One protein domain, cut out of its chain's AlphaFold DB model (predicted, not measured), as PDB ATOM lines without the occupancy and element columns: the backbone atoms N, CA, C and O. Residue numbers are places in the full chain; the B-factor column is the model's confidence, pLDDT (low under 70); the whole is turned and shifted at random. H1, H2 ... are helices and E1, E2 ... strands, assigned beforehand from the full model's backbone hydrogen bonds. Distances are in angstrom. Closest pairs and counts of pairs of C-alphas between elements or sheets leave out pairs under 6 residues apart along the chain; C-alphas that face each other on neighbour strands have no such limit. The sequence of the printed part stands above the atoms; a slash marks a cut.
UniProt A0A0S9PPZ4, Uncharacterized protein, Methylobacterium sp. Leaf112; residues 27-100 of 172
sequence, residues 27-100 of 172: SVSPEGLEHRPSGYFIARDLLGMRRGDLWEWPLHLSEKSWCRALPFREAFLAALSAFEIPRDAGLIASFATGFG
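Overview. This is residues 27 to 100 of the 172 residues of an uncharacterized protein of Methylobacterium sp. Leaf112 (UniProt A0A0S9PPZ4). Look for a small antiparallel sheet at one end, H2 packed over one face, and H1 and H3 side by side at the other end. The 74 printed residues hold E1 E2 E3 H1 H2 H3 in chain order, class mixed. E1 E2 E3, also the sheet order, form a meander, each strand the antiparallel neighbour of the one before. The whole is compact, radius of gyration of the C-alphas 11.2 A, spanning 29 by 27 by 17 A.

Arrangement. E1, residues 27 to 29, and E2, 32 to 35, form a hairpin; see N 29 and O 32, 2.8 A. E2 and E3, 40 to 43, form another; see N 33 and O 42, 2.9 A. H2, 69 to 82, is on one face, making two layers, sheet and helix, at height 9.2 A over the sheet; the closest C-alphas to E1 are Val 28 and Ala 79, 6.0 A. H1, 56 to 62, touches H3, 89 to 99, at a shallow tilt of 25 degrees, the same way; the closest C-alphas are Leu 59 and Gly 98, 4.4 A. H2 and H3 are close but not clearly touching, closest C-alphas Ala 69 and Phe 99, 6.1 A. Every O i to N i+4 pair is within hydrogen-bond range in H1 and H2; in H3, 6 of 7.

Along the chain. Find C-alpha 27 at (18.343, -33.116, -6.652), where E1 begins. H2 runs 19.8 A from C-alpha 69; H3 runs 16.0 A to C-alpha 99 at (37.106, -35.758, -0.645).

Size, cuts and confidence. The C-alphas farthest apart, Pro 37 and Gly 52, are 30.3 A apart. The printed part has no cut; the link E3 to H1 is long. No printed residue is under pLDDT 70.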
ATOM      1  N   SER A  27      19.241 -33.136  -5.495       95.69
ATOM      2  CA  SER A  27      18.343 -33.116  -6.652       95.69
ATOM      3  C   SER A  27      18.956 -32.294  -7.788       95.69
ATOM      4  O   SER A  27      19.573 -31.251  -7.572       95.69
ATOM      5  N   VAL A  28      18.803 -32.772  -9.019       95.31
ATOM      6  CA  VAL A  28      19.212 -32.090 -10.248       95.31
ATOM      7  C   VAL A  28      17.960 -31.538 -10.903       95.31
ATOM      8  O   VAL A  28      17.067 -32.288 -11.272       95.31
ATOM      9  N   SER A  29      17.904 -30.226 -11.061       92.62
ATOM     10  CA  SER A  29      16.837 -29.502 -11.752       92.62
ATOM     11  C   SER A  29      17.375 -28.905 -13.059       92.62
ATOM     12  O   SER A  29      18.590 -28.867 -13.236       92.62
ATOM     13  N   PRO A  30      16.532 -28.384 -13.965       90.44
ATOM     14  CA  PRO A  30      17.007 -27.685 -15.166       90.44
ATOM     15  C   PRO A  30      17.929 -26.490 -14.871       90.44
ATOM     16  O   PRO A  30      18.803 -26.166 -15.674       90.44
ATOM     17  N   GLU A  31      17.751 -25.869 -13.704       91.19
ATOM     18  CA  GLU A  31      18.485 -24.678 -13.276       91.19
ATOM     19  C   GLU A  31      19.840 -25.012 -12.638       91.19
ATOM     20  O   GLU A  31      20.725 -24.158 -12.567       91.19
ATOM     21  N   GLY A  32      20.024 -26.238 -12.141       93.88
ATOM     22  CA  GLY A  32      21.232 -26.607 -11.412       93.88
ATOM     23  C   GLY A  32      21.048 -27.744 -10.412       93.88
ATOM     24  O   GLY A  32      20.089 -28.513 -10.465       93.88
ATOM     25  N   LEU A  33      22.006 -27.845  -9.497       95.50
ATOM     26  CA  LEU A  33      22.130 -28.907  -8.504       95.50
ATOM     27  C   LEU A  33      21.819 -28.363  -7.103       95.50
ATOM     28  O   LEU A  33      22.459 -27.414  -6.654       95.50
ATOM     29  N   GLU A  34      20.887 -28.989  -6.389       96.12
ATOM     30  CA  GLU A  34      20.438 -28.559  -5.063       96.12
ATOM     31  C   GLU A  34      20.707 -29.625  -3.994       96.12
ATOM     32  O   GLU A  34      20.424 -30.806  -4.185       96.12
ATOM     33  N   HIS A  35      21.223 -29.208  -2.837       96.31
ATOM     34  CA  HIS A  35      21.315 -30.025  -1.631       96.31
ATOM     35  C   HIS A  35      20.057 -29.841  -0.779       96.31
ATOM     36  O   HIS A  35      19.976 -28.898   0.019       96.31
ATOM     37  N   ARG A  36      19.100 -30.767  -0.896       94.06
ATOM     38  CA  ARG A  36      17.766 -30.653  -0.279       94.06
ATOM     39  C   ARG A  36      17.788 -30.390   1.236       94.06
ATOM     40  O   ARG A  36      17.009 -29.560   1.689       94.06
ATOM     41  N   PRO A  37      18.652 -31.039   2.050       92.56
ATOM     42  CA  PRO A  37      18.650 -30.817   3.498       92.56
ATOM     43  C   PRO A  37      19.057 -29.400   3.915       92.56
ATOM     44  O   PRO A  37      18.640 -28.933   4.969       92.56
ATOM     45  N   SER A  38      19.899 -28.731   3.121       92.62
ATOM     46  CA  SER A  38      20.402 -27.386   3.444       92.62
ATOM     47  C   SER A  38      19.816 -26.270   2.579       92.62
ATOM     48  O   SER A  38      20.008 -25.105   2.907       92.62
ATOM     49  N   GLY A  39      19.180 -26.611   1.452       93.75
ATOM     50  CA  GLY A  39      18.795 -25.662   0.404       93.75
ATOM     51  C   GLY A  39      19.979 -25.054  -0.360       93.75
ATOM     52  O   GLY A  39      19.830 -24.021  -1.008       93.75
ATOM     53  N   TYR A  40      21.182 -25.633  -0.258       94.75
ATOM     54  CA  TYR A  40      22.364 -25.131  -0.959       94.75
ATOM     55  C   TYR A  40      22.242 -25.416  -2.453       94.75
ATOM     56  O   TYR A  40      22.111 -26.573  -2.843       94.75
ATOM     57  N   PHE A  41      22.333 -24.380  -3.280       95.75
ATOM     58  CA  PHE A  41      22.116 -24.481  -4.719       95.75
ATOM     59  C   PHE A  41      23.367 -24.094  -5.510       95.75
ATOM     60  O   PHE A  41      24.003 -23.075  -5.238       95.75
ATOM     61  N   ILE A  42      23.701 -24.906  -6.511       95.88
ATOM     62  CA  ILE A  42      24.746 -24.641  -7.496       95.88
ATOM     63  C   ILE A  42      24.068 -24.465  -8.847       95.88
ATOM     64  O   ILE A  42      23.554 -25.428  -9.418       95.88
ATOM     65  N   ALA A  43      24.098 -23.238  -9.366       95.44
ATOM     66  CA  ALA A  43      23.552 -22.936 -10.681       95.44
ATOM     67  C   ALA A  43      24.279 -23.721 -11.778       95.44
ATOM     68  O   ALA A  43      25.492 -23.947 -11.707       95.44
ATOM     69  N   ARG A  44      23.533 -24.090 -12.819       94.31
ATOM     70  CA  ARG A  44      24.021 -24.839 -13.978       94.31
ATOM     71  C   ARG A  44      25.301 -24.245 -14.560       94.31
ATOM     72  O   ARG A  44      26.266 -24.977 -14.770       94.31
ATOM     73  N   ASP A  45      25.327 -22.931 -14.763       93.06
ATOM     74  CA  ASP A  45      26.459 -22.223 -15.375       93.06
ATOM     75  C   ASP A  45      27.735 -22.285 -14.528       93.06
ATOM     76  O   ASP A  45      28.844 -22.130 -15.039       93.06
ATOM     77  N   LEU A  46      27.593 -22.550 -13.228       95.12
ATOM     78  CA  LEU A  46      28.715 -22.641 -12.305       95.12
ATOM     79  C   LEU A  46      29.279 -24.061 -12.228       95.12
ATOM     80  O   LEU A  46      30.437 -24.219 -11.856       95.12
ATOM     81  N   LEU A  47      28.525 -25.104 -12.598       93.50
ATOM     82  CA  LEU A  47      28.960 -26.500 -12.433       93.50
ATOM     83  C   LEU A  47      30.281 -26.813 -13.143       93.50
ATOM     84  O   LEU A  47      31.062 -27.621 -12.645       93.50
ATOM     85  N   GLY A  48      30.547 -26.151 -14.271       93.12
ATOM     86  CA  GLY A  48      31.778 -26.297 -15.049       93.12
ATOM     87  C   GLY A  48      32.981 -25.499 -14.537       93.12
ATOM     88  O   GLY A  48      34.048 -25.597 -15.147       93.12
ATOM     89  N   MET A  49      32.839 -24.710 -13.464       95.31
ATOM     90  CA  MET A  49      33.892 -23.817 -12.973       95.31
ATOM     91  C   MET A  49      35.159 -24.562 -12.555       95.31
ATOM     92  O   MET A  49      35.129 -25.640 -11.948       95.31
ATOM     93  N   ARG A  50      36.301 -23.949 -12.884       94.25
ATOM     94  CA  ARG A  50      37.639 -24.521 -12.723       94.25
ATOM     95  C   ARG A  50      38.521 -23.667 -11.827       94.25
ATOM     96  O   ARG A  50      38.428 -22.443 -11.812       94.25
ATOM     97  N   ARG A  51      39.443 -24.335 -11.142       91.38
ATOM     98  CA  ARG A  51      40.543 -23.764 -10.368       91.38
ATOM     99  C   ARG A  51      41.843 -24.413 -10.847       91.38
ATOM    100  O   ARG A  51      42.264 -25.440 -10.318       91.38
ATOM    101  N   GLY A  52      42.455 -23.825 -11.875       91.81
ATOM    102  CA  GLY A  52      43.549 -24.469 -12.612       91.81
ATOM    103  C   GLY A  52      43.044 -25.720 -13.336       91.81
ATOM    104  O   GLY A  52      41.991 -25.671 -13.967       91.81
ATOM    105  N   ASP A  53      43.747 -26.841 -13.179       91.75
ATOM    106  CA  ASP A  53      43.377 -28.134 -13.783       91.75
ATOM    107  C   ASP A  53      42.282 -28.893 -13.008       91.75
ATOM    108  O   ASP A  53      41.858 -29.980 -13.405       91.75
ATOM    109  N   LEU A  54      41.821 -28.340 -11.880       94.56
ATOM    110  CA  LEU A  54      40.815 -28.953 -11.018       94.56
ATOM    111  C   LEU A  54      39.456 -28.264 -11.159       94.56
ATOM    112  O   LEU A  54      39.346 -27.089 -11.500       94.56
ATOM    113  N   TRP A  55      38.400 -29.007 -10.867       95.88
ATOM    114  CA  TRP A  55      37.034 -28.526 -10.755       95.88
ATOM    115  C   TRP A  55      36.840 -27.829  -9.417       95.88
ATOM    116  O   TRP A  55      37.248 -28.342  -8.374       95.88
ATOM    117  N   GLU A  56      36.180 -26.676  -9.434       95.75
ATOM    118  CA  GLU A  56      35.970 -25.878  -8.232       95.75
ATOM    119  C   GLU A  56      35.027 -26.574  -7.245       95.75
ATOM    120  O   GLU A  56      35.375 -26.750  -6.080       95.75
ATOM    121  N   TRP A  57      33.846 -26.994  -7.702       95.38
ATOM    122  CA  TRP A  57      32.779 -27.461  -6.812       95.38
ATOM    123  C   TRP A  57      33.131 -28.694  -5.980       95.38
ATOM    124  O   TRP A  57      32.849 -28.677  -4.779       95.38
ATOM    125  N   PRO A  58      33.798 -29.730  -6.527       94.12
ATOM    126  CA  PRO A  58      34.290 -30.831  -5.708       94.12
ATOM    127  C   PRO A  58      35.284 -30.396  -4.624       94.12
ATOM    128  O   PRO A  58      35.287 -30.981  -3.545       94.12
ATOM    129  N   LEU A  59      36.098 -29.364  -4.871       94.38
ATOM    130  CA  LEU A  59      37.004 -28.812  -3.860       94.38
ATOM    131  C   LEU A  59      36.228 -27.987  -2.827       94.38
ATOM    132  O   LEU A  59      36.341 -28.244  -1.632       94.38
ATOM    133  N   HIS A  60      35.383 -27.056  -3.272       94.19
ATOM    134  CA  HIS A  60      34.630 -26.163  -2.390       94.19
ATOM    135  C   HIS A  60      33.709 -26.926  -1.432       94.19
ATOM    136  O   HIS A  60      33.656 -26.640  -0.236       94.19
ATOM    137  N   LEU A  61      32.973 -27.916  -1.943       93.88
ATOM    138  CA  LEU A  61      32.045 -28.690  -1.124       93.88
ATOM    139  C   LEU A  61      32.750 -29.649  -0.170       93.88
ATOM    140  O   LEU A  61      32.188 -29.979   0.869       93.88
ATOM    141  N   SER A  62      33.987 -30.047  -0.460       92.44
ATOM    142  CA  SER A  62      34.754 -30.878   0.467       92.44
ATOM    143  C   SER A  62      35.125 -30.172   1.775       92.44
ATOM    144  O   SER A  62      35.331 -30.825   2.798       92.44
ATOM    145  N   GLU A  63      35.149 -28.837   1.775       91.81
ATOM    146  CA  GLU A  63      35.367 -28.026   2.977       91.81
ATOM    147  C   GLU A  63      34.119 -27.974   3.875       91.81
ATOM    148  O   GLU A  63      34.195 -27.600   5.049       91.81
ATOM    149  N   LYS A  64      32.949 -28.353   3.346       92.12
ATOM    150  CA  LYS A  64      31.680 -28.346   4.070       92.12
ATOM    151  C   LYS A  64      31.496 -29.673   4.810       92.12
ATOM    152  O   LYS A  64      31.297 -30.716   4.194       92.12
ATOM    153  N   SER A  65      31.460 -29.634   6.142       87.81
ATOM    154  CA  SER A  65      31.285 -30.832   6.987       87.81
ATOM    155  C   SER A  65      29.973 -31.595   6.755       87.81
ATOM    156  O   SER A  65      29.889 -32.776   7.077       87.81
ATOM    157  N   TRP A  66      28.955 -30.934   6.203       91.00
ATOM    158  CA  TRP A  66      27.664 -31.534   5.868       91.00
ATOM    159  C   TRP A  66      27.654 -32.250   4.510       91.00
ATOM    160  O   TRP A  66      26.732 -33.015   4.248       91.00
ATOM    161  N   CYS A  67      28.641 -32.022   3.636       92.56
ATOM    162  CA  CYS A  67      28.631 -32.581   2.287       92.56
ATOM    163  C   CYS A  67      29.275 -33.970   2.260       92.56
ATOM    164  O   CYS A  67      30.488 -34.127   2.417       92.56
ATOM    165  N   ARG A  68      28.471 -35.003   1.996       91.12
ATOM    166  CA  ARG A  68      28.962 -36.379   1.857       91.12
ATOM    167  C   ARG A  68      29.434 -36.638   0.430       91.12
ATOM    168  O   ARG A  68      28.733 -36.350  -0.536       91.12
ATOM    169  N   ALA A  69      30.607 -37.256   0.301       90.62
ATOM    170  CA  ALA A  69      31.259 -37.460  -0.991       90.62
ATOM    171  C   ALA A  69      30.434 -38.303  -1.982       90.62
ATOM    172  O   ALA A  69      30.374 -37.962  -3.160       90.62
ATOM    173  N   LEU A  70      29.817 -39.404  -1.527       91.62
ATOM    174  CA  LEU A  70      29.103 -40.331  -2.419       91.62
ATOM    175  C   LEU A  70      27.813 -39.722  -2.997       91.62
ATOM    176  O   LEU A  70      27.734 -39.648  -4.225       91.62
ATOM    177  N   PRO A  71      26.858 -39.216  -2.186       93.31
ATOM    178  CA  PRO A  71      25.634 -38.623  -2.723       93.31
ATOM    179  C   PRO A  71      25.921 -37.396  -3.591       93.31
ATOM    180  O   PRO A  71      25.306 -37.225  -4.640       93.31
ATOM    181  N   PHE A  72      26.905 -36.578  -3.208       94.62
ATOM    182  CA  PHE A  72      27.313 -35.448  -4.035       94.62
ATOM    183  C   PHE A  72      27.907 -35.901  -5.376       94.62
ATOM    184  O   PHE A  72      27.529 -35.372  -6.417       94.62
ATOM    185  N   ARG A  73      28.802 -36.901  -5.392       94.56
ATOM    186  CA  ARG A  73      29.423 -37.396  -6.632       94.56
ATOM    187  C   ARG A  73      28.388 -37.894  -7.635       94.56
ATOM    188  O   ARG A  73      28.505 -37.580  -8.815       94.56
ATOM    189  N   GLU A  74      27.416 -38.679  -7.186       94.56
ATOM    190  CA  GLU A  74      26.355 -39.198  -8.055       94.56
ATOM    191  C   GLU A  74      25.553 -38.060  -8.685       94.56
ATOM    192  O   GLU A  74      25.413 -38.008  -9.906       94.56
ATOM    193  N   ALA A  75      25.111 -37.107  -7.862       95.38
ATOM    194  CA  ALA A  75      24.307 -35.984  -8.322       95.38
ATOM    195  C   ALA A  75      25.096 -35.025  -9.220       95.38
ATOM    196  O   ALA A  75      24.578 -34.559 -10.231       95.38
ATOM    197  N   PHE A  76      26.373 -34.790  -8.915       95.25
ATOM    198  CA  PHE A  76      27.253 -33.985  -9.754       95.25
ATOM    199  C   PHE A  76      27.456 -34.637 -11.124       95.25
ATOM    200  O   PHE A  76      27.315 -33.976 -12.144       95.25
ATOM    201  N   LEU A  77      27.718 -35.948 -11.181       94.25
ATOM    202  CA  LEU A  77      27.863 -36.663 -12.453       94.25
ATOM    203  C   LEU A  77      26.564 -36.687 -13.266       94.25
ATOM    204  O   LEU A  77      26.625 -36.541 -14.489       94.25
ATOM    205  N   ALA A  78      25.417 -36.841 -12.603       94.56
ATOM    206  CA  ALA A  78      24.112 -36.746 -13.244       94.56
ATOM    207  C   ALA A  78      23.883 -35.344 -13.826       94.56
ATOM    208  O   ALA A  78      23.518 -35.228 -14.992       94.56
ATOM    209  N   ALA A  79      24.202 -34.288 -13.072       94.31
ATOM    210  CA  ALA A  79      24.117 -32.908 -13.538       94.31
ATOM    211  C   ALA A  79      25.031 -32.646 -14.747       94.31
ATOM    212  O   ALA A  79      24.582 -32.102 -15.751       94.31
ATOM    213  N   LEU A  80      26.293 -33.093 -14.712       94.50
ATOM    214  CA  LEU A  80      27.198 -32.957 -15.863       94.50
ATOM    215  C   LEU A  80      26.666 -33.684 -17.103       94.50
ATOM    216  O   LEU A  80      26.848 -33.201 -18.215       94.50
ATOM    217  N   SER A  81      26.023 -34.840 -16.917       93.38
ATOM    218  CA  SER A  81      25.390 -35.573 -18.013       93.38
ATOM    219  C   SER A  81      24.181 -34.825 -18.571       93.38
ATOM    220  O   SER A  81      24.094 -34.654 -19.780       93.38
ATOM    221  N   ALA A  82      23.289 -34.347 -17.699       91.44
ATOM    222  CA  ALA A  82      22.065 -33.646 -18.079       91.44
ATOM    223  C   ALA A  82      22.339 -32.306 -18.777       91.44
ATOM    224  O   ALA A  82      21.591 -31.896 -19.659       91.44
ATOM    225  N   PHE A  83      23.420 -31.622 -18.399       91.31
ATOM    226  CA  PHE A  83      23.809 -30.337 -18.983       91.31
ATOM    227  C   PHE A  83      24.851 -30.450 -20.097       91.31
ATOM    228  O   PHE A  83      25.331 -29.416 -20.561       91.31
ATOM    229  N   GLU A  84      25.207 -31.676 -20.495       92.75
ATOM    230  CA  GLU A  84      26.199 -31.973 -21.536       92.75
ATOM    231  C   GLU A  84      27.572 -31.318 -21.285       92.75
ATOM    232  O   GLU A  84      28.301 -30.952 -22.207       92.75
ATOM    233  N   ILE A  85      27.955 -31.183 -20.011       92.12
ATOM    234  CA  ILE A  85      29.246 -30.613 -19.624       92.12
ATOM    235  C   ILE A  85      30.322 -31.706 -19.759       92.12
ATOM    236  O   ILE A  85      30.222 -32.758 -19.111       92.12
ATOM    237  N   PRO A  86      31.380 -31.485 -20.565       91.88
ATOM    238  CA  PRO A  86      32.391 -32.498 -20.821       91.88
ATOM    239  C   PRO A  86      33.177 -32.828 -19.553       91.88
ATOM    240  O   PRO A  86      33.645 -31.955 -18.817       91.88
ATOM    241  N   ARG A  87      33.335 -34.130 -19.318       91.56
ATOM    242  CA  ARG A  87      34.102 -34.678 -18.200       91.56
ATOM    243  C   ARG A  87      35.531 -34.913 -18.667       91.56
ATOM    244  O   ARG A  87      35.752 -35.558 -19.688       91.56
ATOM    245  N   ASP A  88      36.493 -34.437 -17.896       91.69
ATOM    246  CA  ASP A  88      37.923 -34.602 -18.155       91.69
ATOM    247  C   ASP A  88      38.625 -35.313 -16.988       91.69
ATOM    248  O   ASP A  88      38.043 -35.546 -15.924       91.69
ATOM    249  N   ALA A  89      39.900 -35.653 -17.184       87.88
ATOM    250  CA  ALA A  89      40.712 -36.332 -16.175       87.88
ATOM    251  C   ALA A  89      40.840 -35.536 -14.859       87.88
ATOM    252  O   ALA A  89      40.949 -36.134 -13.784       87.88
ATOM    253  N   GLY A  90      40.757 -34.203 -14.922       90.94
ATOM    254  CA  GLY A  90      40.771 -33.320 -13.762       90.94
ATOM    255  C   GLY A  90      39.581 -33.542 -12.831       90.94
ATOM    256  O   GLY A  90      39.702 -33.308 -11.630       90.94
ATOM    257  N   LEU A  91      38.453 -34.080 -13.316       92.38
ATOM    258  CA  LEU A  91      37.282 -34.369 -12.479       92.38
ATOM    259  C   LEU A  91      37.605 -35.385 -11.383       92.38
ATOM    260  O   LEU A  91      37.324 -35.157 -10.206       92.38
ATOM    261  N   ILE A  92      38.248 -36.490 -11.763       91.31
ATOM    262  CA  ILE A  92      38.634 -37.549 -10.825       91.31
ATOM    263  C   ILE A  92      39.651 -37.001  -9.817       91.31
ATOM    264  O   ILE A  92      39.497 -37.212  -8.614       91.31
ATOM    265  N   ALA A  93      40.644 -36.245 -10.297       92.38
ATOM    266  CA  ALA A  93      41.644 -35.607  -9.446       92.38
ATOM    267  C   ALA A  93      41.018 -34.615  -8.450       92.38
ATOM    268  O   ALA A  93      41.457 -34.536  -7.305       92.38
ATOM    269  N   SER A  94      39.954 -33.913  -8.841       94.19
ATOM    270  CA  SER A  94      39.257 -32.942  -7.986       94.19
ATOM    271  C   SER A  94      38.502 -33.621  -6.854       94.19
ATOM    272  O   SER A  94      38.621 -33.210  -5.703       94.19
ATOM    273  N   PHE A  95      37.787 -34.711  -7.150       92.62
ATOM    274  CA  PHE A  95      37.144 -35.522  -6.114       92.62
ATOM    275  C   PHE A  95      38.166 -36.176  -5.182       92.62
ATOM    276  O   PHE A  95      37.953 -36.202  -3.973       92.62
ATOM    277  N   ALA A  96      39.283 -36.673  -5.719       91.44
ATOM    278  CA  ALA A  96      40.361 -37.229  -4.909       91.44
ATOM    279  C   ALA A  96      41.052 -36.162  -4.045       91.44
ATOM    280  O   ALA A  96      41.442 -36.452  -2.923       91.44
ATOM    281  N   THR A  97      41.181 -34.928  -4.525       92.12
ATOM    282  CA  THR A  97      41.816 -33.845  -3.763       92.12
ATOM    283  C   THR A  97      40.886 -33.300  -2.682       92.12
ATOM    284  O   THR A  97      41.317 -33.127  -1.548       92.12
ATOM    285  N   GLY A  98      39.613 -33.057  -3.011       89.56
ATOM    286  CA  GLY A  98      38.637 -32.536  -2.057       89.56
ATOM    287  C   GLY A  98      38.203 -33.587  -1.035       89.56
ATOM    288  O   GLY A  98      38.330 -33.401   0.171       89.56
ATOM    289  N   PHE A  99      37.716 -34.736  -1.505       87.00
ATOM    290  CA  PHE A  99      37.106 -35.758  -0.645       87.00
ATOM    291  C   PHE A  99      38.049 -36.927  -0.286       87.00
ATOM    292  O   PHE A  99      37.667 -37.815   0.487       87.00
ATOM    293  N   GLY A 100      39.263 -36.980  -0.847       70.62
ATOM    294  CA  GLY A 100      40.158 -38.139  -0.749       70.62
ATOM    295  C   GLY A 100      40.637 -38.474   0.660       70.62
ATOM    296  O   GLY A 100      41.004 -37.613   1.453       70.62
TER     297      GLY A 100